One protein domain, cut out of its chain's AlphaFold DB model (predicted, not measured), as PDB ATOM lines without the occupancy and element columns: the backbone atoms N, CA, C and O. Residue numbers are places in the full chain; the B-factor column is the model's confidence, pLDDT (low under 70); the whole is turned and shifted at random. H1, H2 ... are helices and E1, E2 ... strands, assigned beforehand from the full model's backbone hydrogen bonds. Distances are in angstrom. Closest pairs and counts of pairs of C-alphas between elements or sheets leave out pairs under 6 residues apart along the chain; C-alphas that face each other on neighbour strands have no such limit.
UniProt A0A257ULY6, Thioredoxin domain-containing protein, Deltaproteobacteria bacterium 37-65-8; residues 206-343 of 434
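What this domain is: This is residues 206 to 343 of the 434 residues of the protein "Thioredoxin domain-containing protein" of Deltaproteobacteria bacterium 37-65-8 (UniProt A0A257ULY6). A long, twisted sheet of three strands curls round one long helix, H1, which lies on one face of it. The small hairpin E2 and E3 sits at one end of the elongated domain and the short helices H2, H3 and H4 at the other, while residues 264 to 293, with no named element, run out along H1 and fold back. The 138 printed residues hold four named helices and five named strands, in the order E1 E2 E3 H1 H2 H3 E4 E5 H4; the class is mixed, helices and strands. The large sheet has the order E1, E5, E4, all antiparallel. The whole is only just compact, close to loose, with a radius of gyration of the C-alphas of 16.9 A and spans of 52 by 30 by 21 A.

Where its parts are: In the sheet, E1 covers residues 207 to 217, 31.4 A long, from C-alpha 207 at (27.443, 2.079, -34.486). E5 is residues 321 to 331, 30.8 A, and E4 is residues 308 to 317, 24.7 A. H1 spans residues 237 to 263, 38.9 A, from C-alpha 237 at (42.685, 30.371, -53.681). E2 is residues 221 to 223 and E3 residues 226 to 228. H2 is residues 294 to 301, H3 residues 304 to 307, and H4 residues 332 to 341, 14.0 A, ending at C-alpha 341 at (25.733, -8.230, -50.508).

How they stand to each other: E5 is the inner strand of its sheet. E1 and E5 are antiparallel at 164 degrees, with N 212 and O 326 2.9 A apart, within hydrogen-bond range. E4 and E5 form a hairpin at 170 degrees, with N 309 and O 329 at 2.8 A; E4 bends by 70 degrees at residue 311. H1 is on this sheet; its closest C-alphas to E1 are those of Gly 248 and Ala 214, 5.7 A apart. H1 touches H2 with residues 254 to 258 alone, about perpendicular at 75 degrees, the closest C-alphas being those of Arg 254 and Leu 299, 7.2 A apart. H3 and H4 only graze the sheet and touch each other, the C-alphas of Val 307 and Ala 334 coming closest at 5.4 A. E2 and E3 form a hairpin, with N 221 and O 228 at 2.9 A; both are apart from E4 and E5. In H1 and H4 every O i to N i+4 pair is within hydrogen-bond range, in H2 3 of 4, and H3 is too short for such a pair.

The domain as a whole: The two C-alphas farthest apart, those of Asp 224 and Gly 343, are 54.9 A apart. The printed part has no cut. The link from H1 to H2, 30 residues, is long; within it residues 277 to 278 pair antiparallel with residues 284 to 285. The mean pLDDT of the printed part is 80.5; it is under 70 at residues 206 to 207, 220 to 235, 274 to 275 and 278 to 290.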
ATOM      1  N   SER A 206      26.098  -1.477 -32.702       60.69
ATOM      2  CA  SER A 206      25.380  -1.115 -33.931       60.69
ATOM      3  C   SER A 206      26.084   0.032 -34.674       60.69
ATOM      4  O   SER A 206      25.949   0.176 -35.886       60.69
ATOM      5  N   GLU A 207      26.873   0.841 -33.967       66.12
ATOM      6  CA  GLU A 207      27.443   2.079 -34.486       66.12
ATOM      7  C   GLU A 207      28.871   2.295 -33.951       66.12
ATOM      8  O   GLU A 207      29.218   1.908 -32.831       66.12
ATOM      9  N   ALA A 208      29.738   2.881 -34.776       81.69
ATOM     10  CA  ALA A 208      31.118   3.201 -34.440       81.69
ATOM     11  C   ALA A 208      31.435   4.647 -34.822       81.69
ATOM     12  O   ALA A 208      31.556   4.945 -36.006       81.69
ATOM     13  N   SER A 209      31.609   5.519 -33.828       85.81
ATOM     14  CA  SER A 209      32.087   6.888 -34.052       85.81
ATOM     15  C   SER A 209      33.613   6.950 -34.026       85.81
ATOM     16  O   SER A 209      34.267   6.320 -33.186       85.81
ATOM     17  N   PHE A 210      34.172   7.719 -34.953       88.12
ATOM     18  CA  PHE A 210      35.599   7.958 -35.104       88.12
ATOM     19  C   PHE A 210      35.861   9.458 -35.160       88.12
ATOM     20  O   PHE A 210      35.353  10.136 -36.051       88.12
ATOM     21  N   ASP A 211      36.698   9.948 -34.251       89.44
ATOM     22  CA  ASP A 211      37.293  11.276 -34.361       89.44
ATOM     23  C   ASP A 211      38.506  11.173 -35.293       89.44
ATOM     24  O   ASP A 211      39.458  10.431 -35.023       89.44
ATOM     25  N   LEU A 212      38.428  11.851 -36.435       92.81
ATOM     26  CA  LEU A 212      39.406  11.764 -37.514       92.81
ATOM     27  C   LEU A 212      39.871  13.161 -37.918       92.81
ATOM     28  O   LEU A 212      39.064  14.089 -38.013       92.81
ATOM     29  N   ASP A 213      41.163  13.286 -38.215       93.06
ATOM     30  CA  ASP A 213      41.753  14.503 -38.754       93.06
ATOM     31  C   ASP A 213      42.491  14.261 -40.076       93.06
ATOM     32  O   ASP A 213      43.083  13.207 -40.318       93.06
ATOM     33  N   ALA A 214      42.432  15.258 -40.956       91.06
ATOM     34  CA  ALA A 214      43.184  15.297 -42.202       91.06
ATOM     35  C   ALA A 214      43.864  16.655 -42.342       91.06
ATOM     36  O   ALA A 214      43.232  17.701 -42.205       91.06
ATOM     37  N   LYS A 215      45.165  16.637 -42.638       90.75
ATOM     38  CA  LYS A 215      45.967  17.838 -42.896       90.75
ATOM     39  C   LYS A 215      46.377  17.823 -44.357       90.75
ATOM     40  O   LYS A 215      47.303  17.108 -44.729       90.75
ATOM     41  N   VAL A 216      45.671  18.597 -45.170       89.38
ATOM     42  CA  VAL A 216      45.862  18.629 -46.621       89.38
ATOM     43  C   VAL A 216      46.643  19.888 -46.994       89.38
ATOM     44  O   VAL A 216      46.238  20.986 -46.603       89.38
ATOM     45  N   PRO A 217      47.775  19.783 -47.708       85.12
ATOM     46  CA  PRO A 217      48.502  20.964 -48.156       85.12
ATOM     47  C   PRO A 217      47.696  21.738 -49.208       85.12
ATOM     48  O   PRO A 217      47.052  21.150 -50.074       85.12
ATOM     49  N   LEU A 218      47.766  23.070 -49.156       82.56
ATOM     50  CA  LEU A 218      47.283  23.933 -50.234       82.56
ATOM     51  C   LEU A 218      48.424  24.075 -51.248       82.56
ATOM     52  O   LEU A 218      49.372  24.821 -51.010       82.56
ATOM     53  N   CYS A 219      48.380  23.307 -52.336       75.06
ATOM     54  CA  CYS A 219      49.470  23.263 -53.312       75.06
ATOM     55  C   CYS A 219      49.472  24.520 -54.204       75.06
ATOM     56  O   CYS A 219      48.544  24.727 -54.982       75.06
ATOM     57  N   GLY A 220      50.498  25.369 -54.040       68.12
ATOM     58  CA  GLY A 220      50.717  26.657 -54.720       68.12
ATOM     59  C   GLY A 220      51.494  27.649 -53.841       68.12
ATOM     60  O   GLY A 220      51.841  27.337 -52.701       68.12
ATOM     61  N   THR A 221      51.826  28.836 -54.361       61.81
ATOM     62  CA  THR A 221      52.618  29.842 -53.627       61.81
ATOM     63  C   THR A 221      51.734  31.004 -53.178       61.81
ATOM     64  O   THR A 221      51.320  31.807 -54.000       61.81
ATOM     65  N   TYR A 222      51.481  31.156 -51.875       56.78
ATOM     66  CA  TYR A 222      50.855  32.367 -51.322       56.78
ATOM     67  C   TYR A 222      51.929  33.332 -50.811       56.78
ATOM     68  O   TYR A 222      52.707  32.962 -49.928       56.78
ATOM     69  N   ARG A 223      51.998  34.544 -51.370       59.47
ATOM     70  CA  ARG A 223      52.909  35.623 -50.942       59.47
ATOM     71  C   ARG A 223      52.189  36.966 -51.050       59.47
ATOM     72  O   ARG A 223      51.493  37.206 -52.029       59.47
ATOM     73  N   ASP A 224      52.332  37.826 -50.044       59.62
ATOM     74  CA  ASP A 224      51.834  39.213 -50.064       59.62
ATOM     75  C   ASP A 224      50.332  39.356 -50.381       59.62
ATOM     76  O   ASP A 224      49.916  40.201 -51.174       59.62
ATOM     77  N   GLY A 225      49.498  38.480 -49.808       58.06
ATOM     78  CA  GLY A 225      48.049  38.479 -50.051       58.06
ATOM     79  C   GLY A 225      47.633  37.991 -51.446       58.06
ATOM     80  O   GLY A 225      46.455  38.061 -51.792       58.06
ATOM     81  N   LYS A 226      48.579  37.494 -52.253       55.75
ATOM     82  CA  LYS A 226      48.360  37.007 -53.619       55.75
ATOM     83  C   LYS A 226      48.770  35.543 -53.757       55.75
ATOM     84  O   LYS A 226      49.751  35.078 -53.176       55.75
ATOM     85  N   TRP A 227      47.984  34.806 -54.533       61.03
ATOM     86  CA  TRP A 227      48.223  33.402 -54.847       61.03
ATOM     87  C   TRP A 227      48.913  33.285 -56.211       61.03
ATOM     88  O   TRP A 227      48.459  33.884 -57.182       61.03
ATOM     89  N   TYR A 228      50.004  32.526 -56.277       58.16
ATOM     90  CA  TYR A 228      50.865  32.359 -57.446       58.16
ATOM     91  C   TYR A 228      50.982  30.876 -57.821       58.16
ATOM     92  O   TYR A 228      51.197  30.007 -56.967       58.16
ATOM     93  N   ARG A 229      50.853  30.609 -59.124       60.50
ATOM     94  CA  ARG A 229      50.950  29.287 -59.761       60.50
ATOM     95  C   ARG A 229      52.357  29.067 -60.316       60.50
ATOM     96  O   ARG A 229      53.069  30.037 -60.557       60.50
ATOM     97  N   PRO A 230      52.737  27.812 -60.568       50.56
ATOM     98  CA  PRO A 230      53.827  27.514 -61.493       50.56
ATOM     99  C   PRO A 230      53.401  27.012 -62.876       50.56
ATOM    100  O   PRO A 230      54.289  26.928 -63.708       50.56
ATOM    101  N   LEU A 231      52.116  26.756 -63.181       44.97
ATOM    102  CA  LEU A 231      51.632  26.471 -64.551       44.97
ATOM    103  C   LEU A 231      50.164  26.941 -64.758       44.97
ATOM    104  O   LEU A 231      49.404  27.056 -63.796       44.97
ATOM    105  N   ASP A 232      49.805  27.263 -66.003       47.38
ATOM    106  CA  ASP A 232      48.674  28.093 -66.472       47.38
ATOM    107  C   ASP A 232      47.243  27.542 -66.256       47.38
ATOM    108  O   ASP A 232      46.664  26.929 -67.149       47.38
ATOM    109  N   LEU A 233      46.597  27.821 -65.120       52.47
ATOM    110  CA  LEU A 233      45.159  27.544 -64.925       52.47
ATOM    111  C   LEU A 233      44.506  28.635 -64.104       52.47
ATOM    112  O   LEU A 233      44.961  28.783 -62.987       52.47
ATOM    113  N   ASP A 234      43.451  29.318 -64.570       61.31
ATOM    114  CA  ASP A 234      42.748  30.444 -63.909       61.31
ATOM    115  C   ASP A 234      42.115  30.195 -62.511       61.31
ATOM    116  O   ASP A 234      41.150  30.840 -62.122       61.31
ATOM    117  N   GLU A 235      42.695  29.311 -61.702       67.12
ATOM    118  CA  GLU A 235      42.288  28.985 -60.341       67.12
ATOM    119  C   GLU A 235      42.583  30.109 -59.341       67.12
ATOM    120  O   GLU A 235      43.672  30.706 -59.304       67.12
ATOM    121  N   THR A 236      41.594  30.336 -58.484       76.38
ATOM    122  CA  THR A 236      41.625  31.171 -57.289       76.38
ATOM    123  C   THR A 236      42.096  30.365 -56.072       76.38
ATOM    124  O   THR A 236      42.109  29.134 -56.065       76.38
ATOM    125  N   ARG A 237      42.427  31.049 -54.967       78.69
ATOM    126  CA  ARG A 237      42.685  30.371 -53.681       78.69
ATOM    127  C   ARG A 237      41.490  29.515 -53.236       78.69
ATOM    128  O   ARG A 237      41.696  28.460 -52.643       78.69
ATOM    129  N   GLN A 238      40.263  29.955 -53.522       82.38
ATOM    130  CA  GLN A 238      39.053  29.213 -53.166       82.38
ATOM    131  C   GLN A 238      38.986  27.871 -53.901       82.38
ATOM    132  O   GLN A 238      38.642  26.874 -53.273       82.38
ATOM    133  N   ASP A 239      39.410  27.813 -55.166       79.50
ATOM    134  CA  ASP A 239      39.465  26.568 -55.944       79.50
ATOM    135  C   ASP A 239      40.478  25.580 -55.351       79.50
ATOM    136  O   ASP A 239      40.185  24.395 -55.171       79.50
ATOM    137  N   VAL A 240      41.648  26.078 -54.932       79.56
ATOM    138  CA  VAL A 240      42.666  25.261 -54.252       79.56
ATOM    139  C   VAL A 240      42.150  24.729 -52.916       79.56
ATOM    140  O   VAL A 240      42.338  23.552 -52.602       79.56
ATOM    141  N   VAL A 241      41.482  25.574 -52.126       85.31
ATOM    142  CA  VAL A 241      40.870  25.171 -50.852       85.31
ATOM    143  C   VAL A 241      39.749  24.159 -51.086       85.31
ATOM    144  O   VAL A 241      39.654  23.188 -50.338       85.31
ATOM    145  N   ALA A 242      38.924  24.339 -52.120       87.06
ATOM    146  CA  ALA A 242      37.850  23.417 -52.472       87.06
ATOM    147  C   ALA A 242      38.401  22.038 -52.862       87.06
ATOM    148  O   ALA A 242      37.937  21.025 -52.337       87.06
ATOM    149  N   ARG A 243      39.447  21.990 -53.694       84.56
ATOM    150  CA  ARG A 243      40.139  20.744 -54.053       84.56
ATOM    151  C   ARG A 243      40.781  20.075 -52.835       84.56
ATOM    152  O   ARG A 243      40.588  18.882 -52.623       84.56
ATOM    153  N   ALA A 244      41.498  20.835 -52.005       87.12
ATOM    154  CA  ALA A 244      42.104  20.310 -50.780       87.12
ATOM    155  C   ALA A 244      41.050  19.776 -49.797       87.12
ATOM    156  O   ALA A 244      41.261  18.751 -49.149       87.12
ATOM    157  N   ARG A 245      39.895  20.443 -49.707       90.88
ATOM    158  CA  ARG A 245      38.757  19.976 -48.915       90.88
ATOM    159  C   ARG A 245      38.219  18.663 -49.464       90.88
ATOM    160  O   ARG A 245      38.055  17.739 -48.680       90.88
ATOM    161  N   ALA A 246      37.974  18.568 -50.770       89.06
ATOM    162  CA  ALA A 246      37.465  17.351 -51.399       89.06
ATOM    163  C   ALA A 246      38.386  16.147 -51.138       89.06
ATOM    164  O   ALA A 246      37.915  15.112 -50.670       89.06
ATOM    165  N   GLU A 247      39.697  16.321 -51.324       87.38
ATOM    166  CA  GLU A 247      40.695  15.280 -51.044       87.38
ATOM    167  C   GLU A 247      40.711  14.884 -49.555       87.38
ATOM    168  O   GLU A 247      40.785  13.704 -49.206       87.38
ATOM    169  N   GLY A 248      40.605  15.869 -48.657       90.75
ATOM    170  CA  GLY A 248      40.526  15.634 -47.217       90.75
ATOM    171  C   GLY A 248      39.272  14.860 -46.809       90.75
ATOM    172  O   GLY A 248      39.363  13.922 -46.020       90.75
ATOM    173  N   GLU A 249      38.110  15.209 -47.361       91.38
ATOM    174  CA  GLU A 249      36.849  14.496 -47.114       91.38
ATOM    175  C   GLU A 249      36.911  13.047 -47.605       91.38
ATOM    176  O   GLU A 249      36.470  12.134 -46.904       91.38
ATOM    177  N   GLU A 250      37.487  12.813 -48.786       89.69
ATOM    178  CA  GLU A 250      37.664  11.467 -49.333       89.69
ATOM    179  C   GLU A 250      38.586  10.620 -48.445       89.69
ATOM    180  O   GLU A 250      38.235   9.495 -48.073       89.69
ATOM    181  N   TYR A 251      39.712  11.191 -48.003       90.62
ATOM    182  CA  TYR A 251      40.617  10.553 -47.045       90.62
ATOM    183  C   TYR A 251      39.917  10.177 -45.729       90.62
ATOM    184  O   TYR A 251      40.053   9.044 -45.259       90.62
ATOM    185  N   LEU A 252      39.139  11.092 -45.144       92.19
ATOM    186  CA  LEU A 252      38.455  10.860 -43.867       92.19
ATOM    187  C   LEU A 252      37.370   9.787 -43.980       92.19
ATOM    188  O   LEU A 252      37.285   8.910 -43.119       92.19
ATOM    189  N   ARG A 253      36.578   9.798 -45.061       91.56
ATOM    190  CA  ARG A 253      35.580   8.749 -45.334       91.56
ATOM    191  C   ARG A 253      36.239   7.385 -45.488       91.56
ATOM    192  O   ARG A 253      35.791   6.413 -44.875       91.56
ATOM    193  N   ARG A 254      37.325   7.315 -46.263       91.81
ATOM    194  CA  ARG A 254      38.100   6.085 -46.450       91.81
ATOM    195  C   ARG A 254      38.624   5.546 -45.128       91.81
ATOM    196  O   ARG A 254      38.506   4.351 -44.864       91.81
ATOM    197  N   GLU A 255      39.163   6.415 -44.283       92.31
ATOM    198  CA  GLU A 255      39.698   6.032 -42.981       92.31
ATOM    199  C   GLU A 255      38.602   5.564 -42.009       92.31
ATOM    200  O   GLU A 255      38.786   4.552 -41.328       92.31
ATOM    201  N   ALA A 256      37.440   6.226 -41.991       93.62
ATOM    202  CA  ALA A 256      36.290   5.808 -41.189       93.62
ATOM    203  C   ALA A 256      35.820   4.395 -41.563       93.62
ATOM    204  O   ALA A 256      35.709   3.521 -40.700       93.62
ATOM    205  N   VAL A 257      35.610   4.138 -42.858       93.19
ATOM    206  CA  VAL A 257      35.187   2.818 -43.350       93.19
ATOM    207  C   VAL A 257      36.265   1.770 -43.100       93.19
ATOM    208  O   VAL A 257      35.946   0.671 -42.652       93.19
ATOM    209  N   ARG A 258      37.547   2.099 -43.295       93.25
ATOM    210  CA  ARG A 258      38.661   1.191 -42.986       93.25
ATOM    211  C   ARG A 258      38.646   0.759 -41.520       93.25
ATOM    212  O   ARG A 258      38.720  -0.435 -41.234       93.25
ATOM    213  N   ARG A 259      38.544   1.710 -40.585       91.50
ATOM    214  CA  ARG A 259      38.487   1.414 -39.143       91.50
ATOM    215  C   ARG A 259      37.220   0.644 -38.769       91.50
ATOM    216  O   ARG A 259      37.277  -0.243 -37.920       91.50
ATOM    217  N   ALA A 260      36.097   0.923 -39.425       90.75
ATOM    218  CA  ALA A 260      34.858   0.175 -39.235       90.75
ATOM    219  C   ALA A 260      34.964  -1.280 -39.723       90.75
ATOM    220  O   ALA A 260      34.582  -2.196 -38.997       90.75
ATOM    221  N   LEU A 261      35.555  -1.516 -40.899       89.00
ATOM    222  CA  LEU A 261      35.838  -2.862 -41.407       89.00
ATOM    223  C   LEU A 261      36.766  -3.634 -40.458       89.00
ATOM    224  O   LEU A 261      36.501  -4.800 -40.169       89.00
ATOM    225  N   LEU A 262      37.778  -2.977 -39.881       85.50
ATOM    226  CA  LEU A 262      38.643  -3.593 -38.867       85.50
ATOM    227  C   LEU A 262      37.864  -4.064 -37.632       85.50
ATOM    228  O   LEU A 262      38.136  -5.157 -37.131       85.50
ATOM    229  N   ARG A 263      36.864  -3.295 -37.174       81.56
ATOM    230  CA  ARG A 263      35.961  -3.720 -36.087       81.56
ATOM    231  C   ARG A 263      35.108  -4.931 -36.467       81.56
ATOM    232  O   ARG A 263      34.783  -5.730 -35.596       81.56
ATOM    233  N   LEU A 264      34.789  -5.094 -37.752       80.19
ATOM    234  CA  LEU A 264      34.123  -6.286 -38.292       80.19
ATOM    235  C   LEU A 264      35.088  -7.460 -38.533       80.19
ATOM    236  O   LEU A 264      34.659  -8.510 -38.999       80.19
ATOM    237  N   GLY A 265      36.380  -7.309 -38.229       80.62
ATOM    238  CA  GLY A 265      37.400  -8.325 -38.482       80.62
ATOM    239  C   GLY A 265      37.923  -8.348 -39.923       80.62
ATOM    240  O   GLY A 265      38.782  -9.169 -40.245       80.62
ATOM    241  N   VAL A 266      37.484  -7.415 -40.764       87.25
ATOM    242  CA  VAL A 266      37.824  -7.335 -42.183       87.25
ATOM    243  C   VAL A 266      39.046  -6.445 -42.407       87.25
ATOM    244  O   VAL A 266      39.213  -5.393 -41.795       87.25
ATOM    245  N   THR A 267      39.902  -6.866 -43.332       91.19
ATOM    246  CA  THR A 267      41.079  -6.129 -43.804       91.19
ATOM    247  C   THR A 267      41.114  -6.205 -45.320       91.19
ATOM    248  O   THR A 267      41.242  -7.295 -45.866       91.19
ATOM    249  N   LEU A 268      41.014  -5.067 -45.999       92.38
ATOM    250  CA  LEU A 268      41.246  -4.985 -47.440       92.38
ATOM    251  C   LEU A 268      42.634  -4.405 -47.697       92.38
ATOM    252  O   LEU A 268      43.089  -3.530 -46.952       92.38
ATOM    253  N   TYR A 269      43.290  -4.890 -48.749       92.56
ATOM    254  CA  TYR A 269      44.523  -4.301 -49.236       92.56
ATOM    255  C   TYR A 269      44.256  -2.842 -49.590       92.56
ATOM    256  O   TYR A 269      43.228  -2.490 -50.173       92.56
ATOM    257  N   ARG A 270      45.215  -2.002 -49.229       89.31
ATOM    258  CA  ARG A 270      45.170  -0.570 -49.457       89.31
ATOM    259  C   ARG A 270      46.563  -0.111 -49.833       89.31
ATOM    260  O   ARG A 270      47.545  -0.598 -49.273       89.31
ATOM    261  N   ARG A 271      46.650   0.864 -50.728       83.88
ATOM    262  CA  ARG A 271      47.894   1.617 -50.890       83.88
ATOM    263  C   ARG A 271      47.939   2.688 -49.801       83.88
ATOM    264  O   ARG A 271      46.913   3.314 -49.498       83.88
ATOM    265  N   ASP A 272      49.108   2.876 -49.200       74.50
ATOM    266  CA  ASP A 272      49.338   4.009 -48.309       74.50
ATOM    267  C   ASP A 272      49.412   5.273 -49.156       74.50
ATOM    268  O   ASP A 272      50.148   5.354 -50.141       74.50
ATOM    269  N   ARG A 273      48.565   6.237 -48.812       74.38
ATOM    270  CA  ARG A 273      48.397   7.467 -49.569       74.38
ATOM    271  C   ARG A 273      48.198   8.604 -48.590       74.38
ATOM    272  O   ARG A 273      47.261   8.574 -47.794       74.38
ATOM    273  N   THR A 274      49.079   9.587 -48.669       68.00
ATOM    274  CA  THR A 274      49.021  10.793 -47.847       68.00
ATOM    275  C   THR A 274      48.814  11.978 -48.779       68.00
ATOM    276  O   THR A 274      49.583  12.088 -49.738       68.00
ATOM    277  N   PRO A 275      47.821  12.854 -48.531       69.25
ATOM    278  CA  PRO A 275      47.595  14.026 -49.370       69.25
ATOM    279  C   PRO A 275      48.870  14.857 -49.479       69.25
ATOM    280  O   PRO A 275      49.505  15.176 -48.471       69.25
ATOM    281  N   GLY A 276      49.268  15.175 -50.706       72.56
ATOM    282  CA  GLY A 276      50.571  15.767 -50.977       72.56
ATOM    283  C   GLY A 276      50.636  16.437 -52.341       72.56
ATOM    284  O   GLY A 276      49.856  16.128 -53.242       72.56
ATOM    285  N   CYS A 277      51.586  17.358 -52.488       74.62
ATOM    286  CA  CYS A 277      51.847  18.033 -53.755       74.62
ATOM    287  C   CYS A 277      52.866  17.238 -54.596       74.62
ATOM    288  O   CYS A 277      53.816  16.682 -54.042       74.62
ATOM    289  N   ALA A 278      52.699  17.193 -55.920       61.59
ATOM    290  CA  ALA A 278      53.615  16.559 -56.871       61.59
ATOM    291  C   ALA A 278      54.432  17.583 -57.693       61.59
ATOM    292  O   ALA A 278      54.055  18.753 -57.805       61.59
ATOM    293  N   ALA A 279      55.521  17.077 -58.295       53.62
ATOM    294  CA  ALA A 279      56.543  17.711 -59.148       53.62
ATOM    295  C   ALA A 279      57.811  18.232 -58.440       53.62
ATOM    296  O   ALA A 279      57.768  18.699 -57.306       53.62
ATOM    297  N   ALA A 280      58.941  18.206 -59.167       44.03
ATOM    298  CA  ALA A 280      60.245  18.755 -58.759       44.03
ATOM    299  C   ALA A 280      60.201  20.260 -58.407       44.03
ATOM    300  O   ALA A 280      61.109  20.767 -57.756       44.03
ATOM    301  N   TYR A 281      59.115  20.941 -58.797       48.66
ATOM    302  CA  TYR A 281      58.819  22.346 -58.506       48.66
ATOM    303  C   TYR A 281      57.457  22.557 -57.787       48.66
ATOM    304  O   TYR A 281      56.999  23.687 -57.669       48.66
ATOM    305  N   GLY A 282      56.843  21.475 -57.274       51.62
ATOM    306  CA  GLY A 282      55.900  21.428 -56.141       51.62
ATOM    307  C   GLY A 282      54.590  22.221 -56.206       51.62
ATOM    308  O   GLY A 282      54.461  23.217 -55.495       51.62
ATOM    309  N   VAL A 283      53.573  21.764 -56.953       58.28
ATOM    310  CA  VAL A 283      52.340  22.584 -57.086       58.28
ATOM    311  C   VAL A 283      51.019  21.891 -57.313       58.28
ATOM    312  O   VAL A 283      49.983  22.513 -57.097       58.28
ATOM    313  N   GLU A 284      50.997  20.641 -57.734       60.53
ATOM    314  CA  GLU A 284      49.711  20.008 -57.992       60.53
ATOM    315  C   GLU A 284      49.370  19.072 -56.847       60.53
ATOM    316  O   GLU A 284      50.186  18.222 -56.491       60.53
ATOM    317  N   LEU A 285      48.187  19.233 -56.245       63.69
ATOM    318  CA  LEU A 285      47.685  18.245 -55.297       63.69
ATOM    319  C   LEU A 285      47.444  16.967 -56.094       63.69
ATOM    320  O   LEU A 285      46.546  16.920 -56.932       63.69
ATOM    321  N   ARG A 286      48.254  15.937 -55.855       64.25
ATOM    322  CA  ARG A 286      48.043  14.656 -56.518       64.25
ATOM    323  C   ARG A 286      46.792  14.047 -55.908       64.25
ATOM    324  O   ARG A 286      46.842  13.686 -54.732       64.25
ATOM    325  N   SER A 287      45.715  13.909 -56.689       63.62
ATOM    326  CA  SER A 287      44.595  13.100 -56.212       63.62
ATOM    327  C   SER A 287      45.138  11.711 -55.933       63.62
ATOM    328  O   SER A 287      45.774  11.061 -56.774       63.62
ATOM    329  N   LEU A 288      44.953  11.264 -54.700       65.19
ATOM    330  CA  LEU A 288      45.498   9.991 -54.275       65.19
ATOM    331  C   LEU A 288      44.759   8.836 -54.959       65.19
ATOM    332  O   LEU A 288      45.267   7.719 -54.989       65.19
ATOM    333  N   TYR A 289      43.593   9.085 -55.554       64.94
ATOM    334  CA  TYR A 289      42.637   8.056 -55.957       64.94
ATOM    335  C   TYR A 289      42.577   7.769 -57.459       64.94
ATOM    336  O   TYR A 289      41.750   6.972 -57.897       64.94
ATOM    337  N   HIS A 290      43.517   8.304 -58.252       68.50
ATOM    338  CA  HIS A 290      43.601   8.017 -59.694       68.50
ATOM    339  C   HIS A 290      43.729   6.518 -60.017       68.50
ATOM    340  O   HIS A 290      43.175   6.052 -61.008       68.50
ATOM    341  N   ARG A 291      44.446   5.748 -59.183       76.94
ATOM    342  CA  ARG A 291      44.492   4.280 -59.271       76.94
ATOM    343  C   ARG A 291      43.801   3.680 -58.062       76.94
ATOM    344  O   ARG A 291      44.380   3.645 -56.978       76.94
ATOM    345  N   LYS A 292      42.576   3.204 -58.248       84.19
ATOM    346  CA  LYS A 292      41.760   2.652 -57.163       84.19
ATOM    347  C   LYS A 292      42.368   1.360 -56.628       84.19
ATOM    348  O   LYS A 292      42.753   0.480 -57.396       84.19
ATOM    349  N   ASP A 293      42.478   1.244 -55.314       89.75
ATOM    350  CA  ASP A 293      42.785  -0.026 -54.657       89.75
ATOM    351  C   ASP A 293      41.480  -0.770 -54.276       89.75
ATOM    352  O   ASP A 293      40.379  -0.271 -54.534       89.75
ATOM    353  N   PRO A 294      41.553  -1.999 -53.738       92.38
ATOM    354  CA  PRO A 294      40.376  -2.776 -53.350       92.38
ATOM    355  C   PRO A 294      39.454  -2.063 -52.352       92.38
ATOM    356  O   PRO A 294      38.234  -2.213 -52.450       92.38
ATOM    357  N   LEU A 295      40.004  -1.266 -51.427       92.00
ATOM    358  CA  LEU A 295      39.204  -0.470 -50.496       92.00
ATOM    359  C   LEU A 295      38.477   0.666 -51.226       92.00
ATOM    360  O   LEU A 295      37.285   0.859 -50.997       92.00
ATOM    361  N   ASP A 296      39.158   1.368 -52.133       89.69
ATOM    362  CA  ASP A 296      38.555   2.445 -52.929       89.69
ATOM    363  C   ASP A 296      37.379   1.923 -53.780       89.69
ATOM    364  O   ASP A 296      36.297   2.504 -53.793       89.69
ATOM    365  N   ARG A 297      37.538   0.756 -54.423       89.56
ATOM    366  CA  ARG A 297      36.450   0.122 -55.197       89.56
ATOM    367  C   ARG A 297      35.261  -0.289 -54.339       89.56
ATOM    368  O   ARG A 297      34.135  -0.326 -54.830       89.56
ATOM    369  N   PHE A 298      35.512  -0.685 -53.095       92.06
ATOM    370  CA  PHE A 298      34.438  -0.990 -52.161       92.06
ATOM    371  C   PHE A 298      33.693   0.287 -51.757       92.06
ATOM    372  O   PHE A 298      32.465   0.301 -51.756       92.06
ATOM    373  N   LEU A 299      34.424   1.373 -51.487       90.69
ATOM    374  CA  LEU A 299      33.854   2.682 -51.165       90.69
ATOM    375  C   LEU A 299      32.961   3.229 -52.284       90.69
ATOM    376  O   LEU A 299      31.882   3.730 -51.982       90.69
ATOM    377  N   ASP A 300      33.348   3.069 -53.552       89.25
ATOM    378  CA  ASP A 300      32.544   3.505 -54.708       89.25
ATOM    379  C   ASP A 300      31.143   2.871 -54.756       89.25
ATOM    380  O   ASP A 300      30.197   3.472 -55.263       89.25
ATOM    381  N   ARG A 301      31.011   1.635 -54.261       89.12
ATOM    382  CA  ARG A 301      29.743   0.886 -54.242       89.12
ATOM    383  C   ARG A 301      28.991   1.039 -52.925       89.12
ATOM    384  O   ARG A 301      27.868   0.549 -52.789       89.12
ATOM    385  N   LEU A 302      29.604   1.690 -51.938       87.56
ATOM    386  CA  LEU A 302      29.038   1.832 -50.612       87.56
ATOM    387  C   LEU A 302      27.885   2.836 -50.646       87.56
ATOM    388  O   LEU A 302      28.040   3.979 -51.070       87.56
ATOM    389  N   ASN A 303      26.726   2.435 -50.126       83.62
ATOM    390  CA  ASN A 303      25.627   3.366 -49.894       83.62
ATOM    391  C   ASN A 303      25.968   4.253 -48.686       83.62
ATOM    392  O   ASN A 303      25.613   3.935 -47.548       83.62
ATOM    393  N   LEU A 304      26.708   5.335 -48.945       79.25
ATOM    394  CA  LEU A 304      27.257   6.208 -47.912       79.25
ATOM    395  C   LEU A 304      26.185   6.736 -46.945       79.25
ATOM    396  O   LEU A 304      26.391   6.542 -45.755       79.25
ATOM    397  N   PRO A 305      25.028   7.283 -47.376       75.31
ATOM    398  CA  PRO A 305      24.011   7.778 -46.439       75.31
ATOM    399  C   PRO A 305      23.450   6.718 -45.484       75.31
ATOM    400  O   PRO A 305      23.027   7.042 -44.380       75.31
ATOM    401  N   ARG A 306      23.429   5.444 -45.896       75.88
ATOM    402  CA  ARG A 306      22.942   4.337 -45.059       75.88
ATOM    403  C   ARG A 306      24.015   3.795 -44.112       75.88
ATOM    404  O   ARG A 306      23.693   3.111 -43.146       75.88
ATOM    405  N   VAL A 307      25.287   4.029 -44.422       80.38
ATOM    406  CA  VAL A 307      26.424   3.415 -43.726       80.38
ATOM    407  C   VAL A 307      27.181   4.417 -42.863       80.38
ATOM    408  O   VAL A 307      27.759   4.021 -41.855       80.38
ATOM    409  N   LEU A 308      27.189   5.690 -43.241       88.62
ATOM    410  CA  LEU A 308      28.027   6.724 -42.662       88.62
ATOM    411  C   LEU A 308      27.204   7.981 -42.387       88.62
ATOM    412  O   LEU A 308      26.514   8.498 -43.261       88.62
ATOM    413  N   GLU A 309      27.355   8.503 -41.178       86.00
ATOM    414  CA  GLU A 309      26.780   9.759 -40.716       86.00
ATOM    415  C   GLU A 309      27.909  10.657 -40.185       86.00
ATOM    416  O   GLU A 309      28.815  10.195 -39.489       86.00
ATOM    417  N   VAL A 310      27.900  11.942 -40.539       88.19
ATOM    418  CA  VAL A 310      28.862  12.920 -40.008       88.19
ATOM    419  C   VAL A 310      28.208  13.614 -38.814       88.19
ATOM    420  O   VAL A 310      27.306  14.423 -39.002       88.19
ATOM    421  N   GLU A 311      28.658  13.296 -37.597       84.12
ATOM    422  CA  GLU A 311      28.086  13.822 -36.344       84.12
ATOM    423  C   GLU A 311      28.533  15.264 -36.079       84.12
ATOM    424  O   GLU A 311      27.770  16.093 -35.589       84.12
ATOM    425  N   SER A 312      29.792  15.573 -36.393       83.88
ATOM    426  CA  SER A 312      30.331  16.926 -36.288       83.88
ATOM    427  C   SER A 312      31.459  17.153 -37.285       83.88
ATOM    428  O   SER A 312      32.153  16.223 -37.716       83.88
ATOM    429  N   GLN A 313      31.635  18.417 -37.669       91.00
ATOM    430  CA  GLN A 313      32.666  18.824 -38.609       91.00
ATOM    431  C   GLN A 313      33.217  20.206 -38.276       91.00
ATOM    432  O   GLN A 313      32.470  21.158 -38.070       91.00
ATOM    433  N   GLU A 314      34.540  20.317 -38.293       91.31
ATOM    434  CA  GLU A 314      35.263  21.578 -38.190       91.31
ATOM    435  C   GLU A 314      36.313  21.641 -39.300       91.31
ATOM    436  O   GLU A 314      36.921  20.634 -39.675       91.31
ATOM    437  N   THR A 315      36.500  22.816 -39.894       93.19
ATOM    438  CA  THR A 315      37.534  23.027 -40.909       93.19
ATOM    439  C   THR A 315      38.298  24.293 -40.578       93.19
ATOM    440  O   THR A 315      37.705  25.365 -40.506       93.19
ATOM    441  N   VAL A 316      39.610  24.160 -40.415       91.75
ATOM    442  CA  VAL A 316      40.519  25.269 -40.136       91.75
ATOM    443  C   VAL A 316      41.376  25.505 -41.373       91.75
ATOM    444  O   VAL A 316      42.206  24.671 -41.747       91.75
ATOM    445  N   GLU A 317      41.159  26.641 -42.029       89.69
ATOM    446  CA  GLU A 317      41.980  27.080 -43.154       89.69
ATOM    447  C   GLU A 317      43.211  27.826 -42.639       89.69
ATOM    448  O   GLU A 317      43.105  28.866 -41.994       89.69
ATOM    449  N   GLY A 318      44.393  27.286 -42.919       83.44
ATOM    450  CA  GLY A 318      45.663  27.968 -42.708       83.44
ATOM    451  C   GLY A 318      46.241  28.513 -44.012       83.44
ATOM    452  O   GLY A 318      45.759  28.243 -45.112       83.44
ATOM    453  N   GLU A 319      47.354  29.236 -43.912       79.19
ATOM    454  CA  GLU A 319      48.014  29.833 -45.082       79.19
ATOM    455  C   GLU A 319      48.458  28.791 -46.120       79.19
ATOM    456  O   GLU A 319      48.297  29.013 -47.320       79.19
ATOM    457  N   ARG A 320      48.988  27.650 -45.650       79.50
ATOM    458  CA  ARG A 320      49.605  26.590 -46.476       79.50
ATOM    459  C   ARG A 320      48.926  25.224 -46.375       79.50
ATOM    460  O   ARG A 320      49.366  24.269 -47.010       79.50
ATOM    461  N   ARG A 321      47.905  25.088 -45.531       85.75
ATOM    462  CA  ARG A 321      47.242  23.806 -45.268       85.75
ATOM    463  C   ARG A 321      45.802  24.006 -44.836       85.75
ATOM    464  O   ARG A 321      45.495  24.983 -44.161       85.75
ATOM    465  N   LEU A 322      44.972  23.029 -45.157       90.38
ATOM    466  CA  LEU A 322      43.619  22.875 -44.659       90.38
ATOM    467  C   LEU A 322      43.610  21.735 -43.634       90.38
ATOM    468  O   LEU A 322      44.061  20.630 -43.939       90.38
ATOM    469  N   ALA A 323      43.133  22.002 -42.421       92.19
ATOM    470  CA  ALA A 323      42.905  20.974 -41.413       92.19
ATOM    471  C   ALA A 323      41.406  20.676 -41.325       92.19
ATOM    472  O   ALA A 323      40.601  21.577 -41.093       92.19
ATOM    473  N   LEU A 324      41.035  19.417 -41.533       93.50
ATOM    474  CA  LEU A 324      39.666  18.936 -41.422       93.50
ATOM    475  C   LEU A 324      39.577  18.038 -40.195       93.50
ATOM    476  O   LEU A 324      40.371  17.110 -40.070       93.50
ATOM    477  N   TYR A 325      38.591  18.286 -39.341       92.19
ATOM    478  CA  TYR A 325      38.240  17.432 -38.211       92.19
ATOM    479  C   TYR A 325      36.822  16.923 -38.420       92.19
ATOM    480  O   TYR A 325      35.895  17.716 -38.608       92.19
ATOM    481  N   ARG A 326      36.640  15.607 -38.449       94.94
ATOM    482  CA  ARG A 326      35.324  14.987 -38.612       94.94
ATOM    483  C   ARG A 326      35.122  13.972 -37.506       94.94
ATOM    484  O   ARG A 326      35.984  13.127 -37.279       94.94
ATOM    485  N   ARG A 327      33.952  14.024 -36.878       91.00
ATOM    486  CA  ARG A 327      33.436  12.910 -36.097       91.00
ATOM    487  C   ARG A 327      32.502  12.117 -36.994       91.00
ATOM    488  O   ARG A 327      31.418  12.583 -37.337       91.00
ATOM    489  N   ILE A 328      32.966  10.957 -37.443       92.81
ATOM    490  CA  ILE A 328      32.243  10.120 -38.397       92.81
ATOM    491  C   ILE A 328      31.708   8.893 -37.682       92.81
ATOM    492  O   ILE A 328      32.478   8.087 -37.162       92.81
ATOM    493  N   LYS A 329      30.393   8.732 -37.714       89.81
ATOM    494  CA  LYS A 329      29.675   7.566 -37.229       89.81
ATOM    495  C   LYS A 329      29.451   6.587 -38.373       89.81
ATOM    496  O   LYS A 329      28.975   6.955 -39.441       89.81
ATOM    497  N   VAL A 330      29.795   5.325 -38.149       91.62
ATOM    498  CA  VAL A 330      29.588   4.236 -39.106       91.62
ATOM    499  C   VAL A 330      28.616   3.220 -38.525       91.62
ATOM    500  O   VAL A 330      28.868   2.656 -37.460       91.62
ATOM    501  N   ILE A 331      27.527   2.956 -39.241       87.44
ATOM    502  CA  ILE A 331      26.498   1.982 -38.870       87.44
ATOM    503  C   ILE A 331      27.007   0.590 -39.264       87.44
ATOM    504  O   ILE A 331      26.932   0.170 -40.423       87.44
ATOM    505  N   LEU A 332      27.573  -0.133 -38.297       86.62
ATOM    506  CA  LEU A 332      28.271  -1.401 -38.530       86.62
ATOM    507  C   LEU A 332      27.374  -2.502 -39.129       86.62
ATOM    508  O   LEU A 332      27.851  -3.204 -40.025       86.62
ATOM    509  N   PRO A 333      26.092  -2.662 -38.733       83.19
ATOM    510  CA  PRO A 333      25.176  -3.588 -39.385       83.19
ATOM    511  C   PRO A 333      24.970  -3.263 -40.863       83.19
ATOM    512  O   PRO A 333      25.087  -4.163 -41.687       83.19
ATOM    513  N   ALA A 334      24.749  -1.991 -41.214       86.19
ATOM    514  CA  ALA A 334      24.544  -1.575 -42.600       86.19
ATOM    515  C   ALA A 334      25.804  -1.792 -43.451       86.19
ATOM    516  O   ALA A 334      25.712  -2.290 -44.576       86.19
ATOM    517  N   LEU A 335      26.982  -1.488 -42.891       91.06
ATOM    518  CA  LEU A 335      28.270  -1.773 -43.520       91.06
ATOM    519  C   LEU A 335      28.443  -3.276 -43.772       91.06
ATOM    520  O   LEU A 335      28.768  -3.676 -44.887       91.06
ATOM    521  N   ARG A 336      28.200  -4.110 -42.753       89.31
ATOM    522  CA  ARG A 336      28.309  -5.573 -42.848       89.31
ATOM    523  C   ARG A 336      27.347  -6.140 -43.884       89.31
ATOM    524  O   ARG A 336      27.736  -6.987 -44.680       89.31
ATOM    525  N   GLU A 337      26.100  -5.686 -43.872       86.31
ATOM    526  CA  GLU A 337      25.061  -6.117 -44.806       86.31
ATOM    527  C   GLU A 337      25.452  -5.779 -46.250       86.31
ATOM    528  O   GLU A 337      25.349  -6.636 -47.125       86.31
ATOM    529  N   GLN A 338      25.970  -4.568 -46.501       89.75
ATOM    530  CA  GLN A 338      26.483  -4.188 -47.821       89.75
ATOM    531  C   GLN A 338      27.697  -5.030 -48.223       89.75
ATOM    532  O   GLN A 338      27.758  -5.516 -49.346       89.75
ATOM    533  N   PHE A 339      28.643  -5.235 -47.306       91.56
ATOM    534  CA  PHE A 339      29.847  -6.023 -47.559       91.56
ATOM    535  C   PHE A 339      29.501  -7.454 -48.000       91.56
ATOM    536  O   PHE A 339      29.996  -7.942 -49.013       91.56
ATOM    537  N   LEU A 340      28.569  -8.099 -47.290       89.69
ATOM    538  CA  LEU A 340      28.070  -9.427 -47.646       89.69
ATOM    539  C   LEU A 340      27.262  -9.420 -48.956       89.69
ATOM    540  O   LEU A 340      27.382 -10.361 -49.735       89.69
ATOM    541  N   ARG A 341      26.475  -8.373 -49.238       90.62
ATOM    542  CA  ARG A 341      25.733  -8.230 -50.508       90.62
ATOM    543  C   ARG A 341      26.638  -8.119 -51.728       90.62
ATOM    544  O   ARG A 341      26.368  -8.756 -52.739       90.62
ATOM    545  N   ASP A 342      27.732  -7.372 -51.621       90.56
ATOM    546  CA  ASP A 342      28.776  -7.306 -52.655       90.56
ATOM    547  C   ASP A 342      29.548  -8.650 -52.780       90.56
ATOM    548  O   ASP A 342      30.437  -8.845 -53.623       90.56
ATOM    549  N   GLY A 343      29.183  -9.611 -51.926       89.62
ATOM    550  CA  GLY A 343      29.639 -10.986 -51.882       89.62
ATOM    551  C   GLY A 343      31.070 -11.122 -51.387       89.62
ATOM    552  O   GLY A 343      31.785 -12.017 -51.840       89.62
TER     553      GLY A 343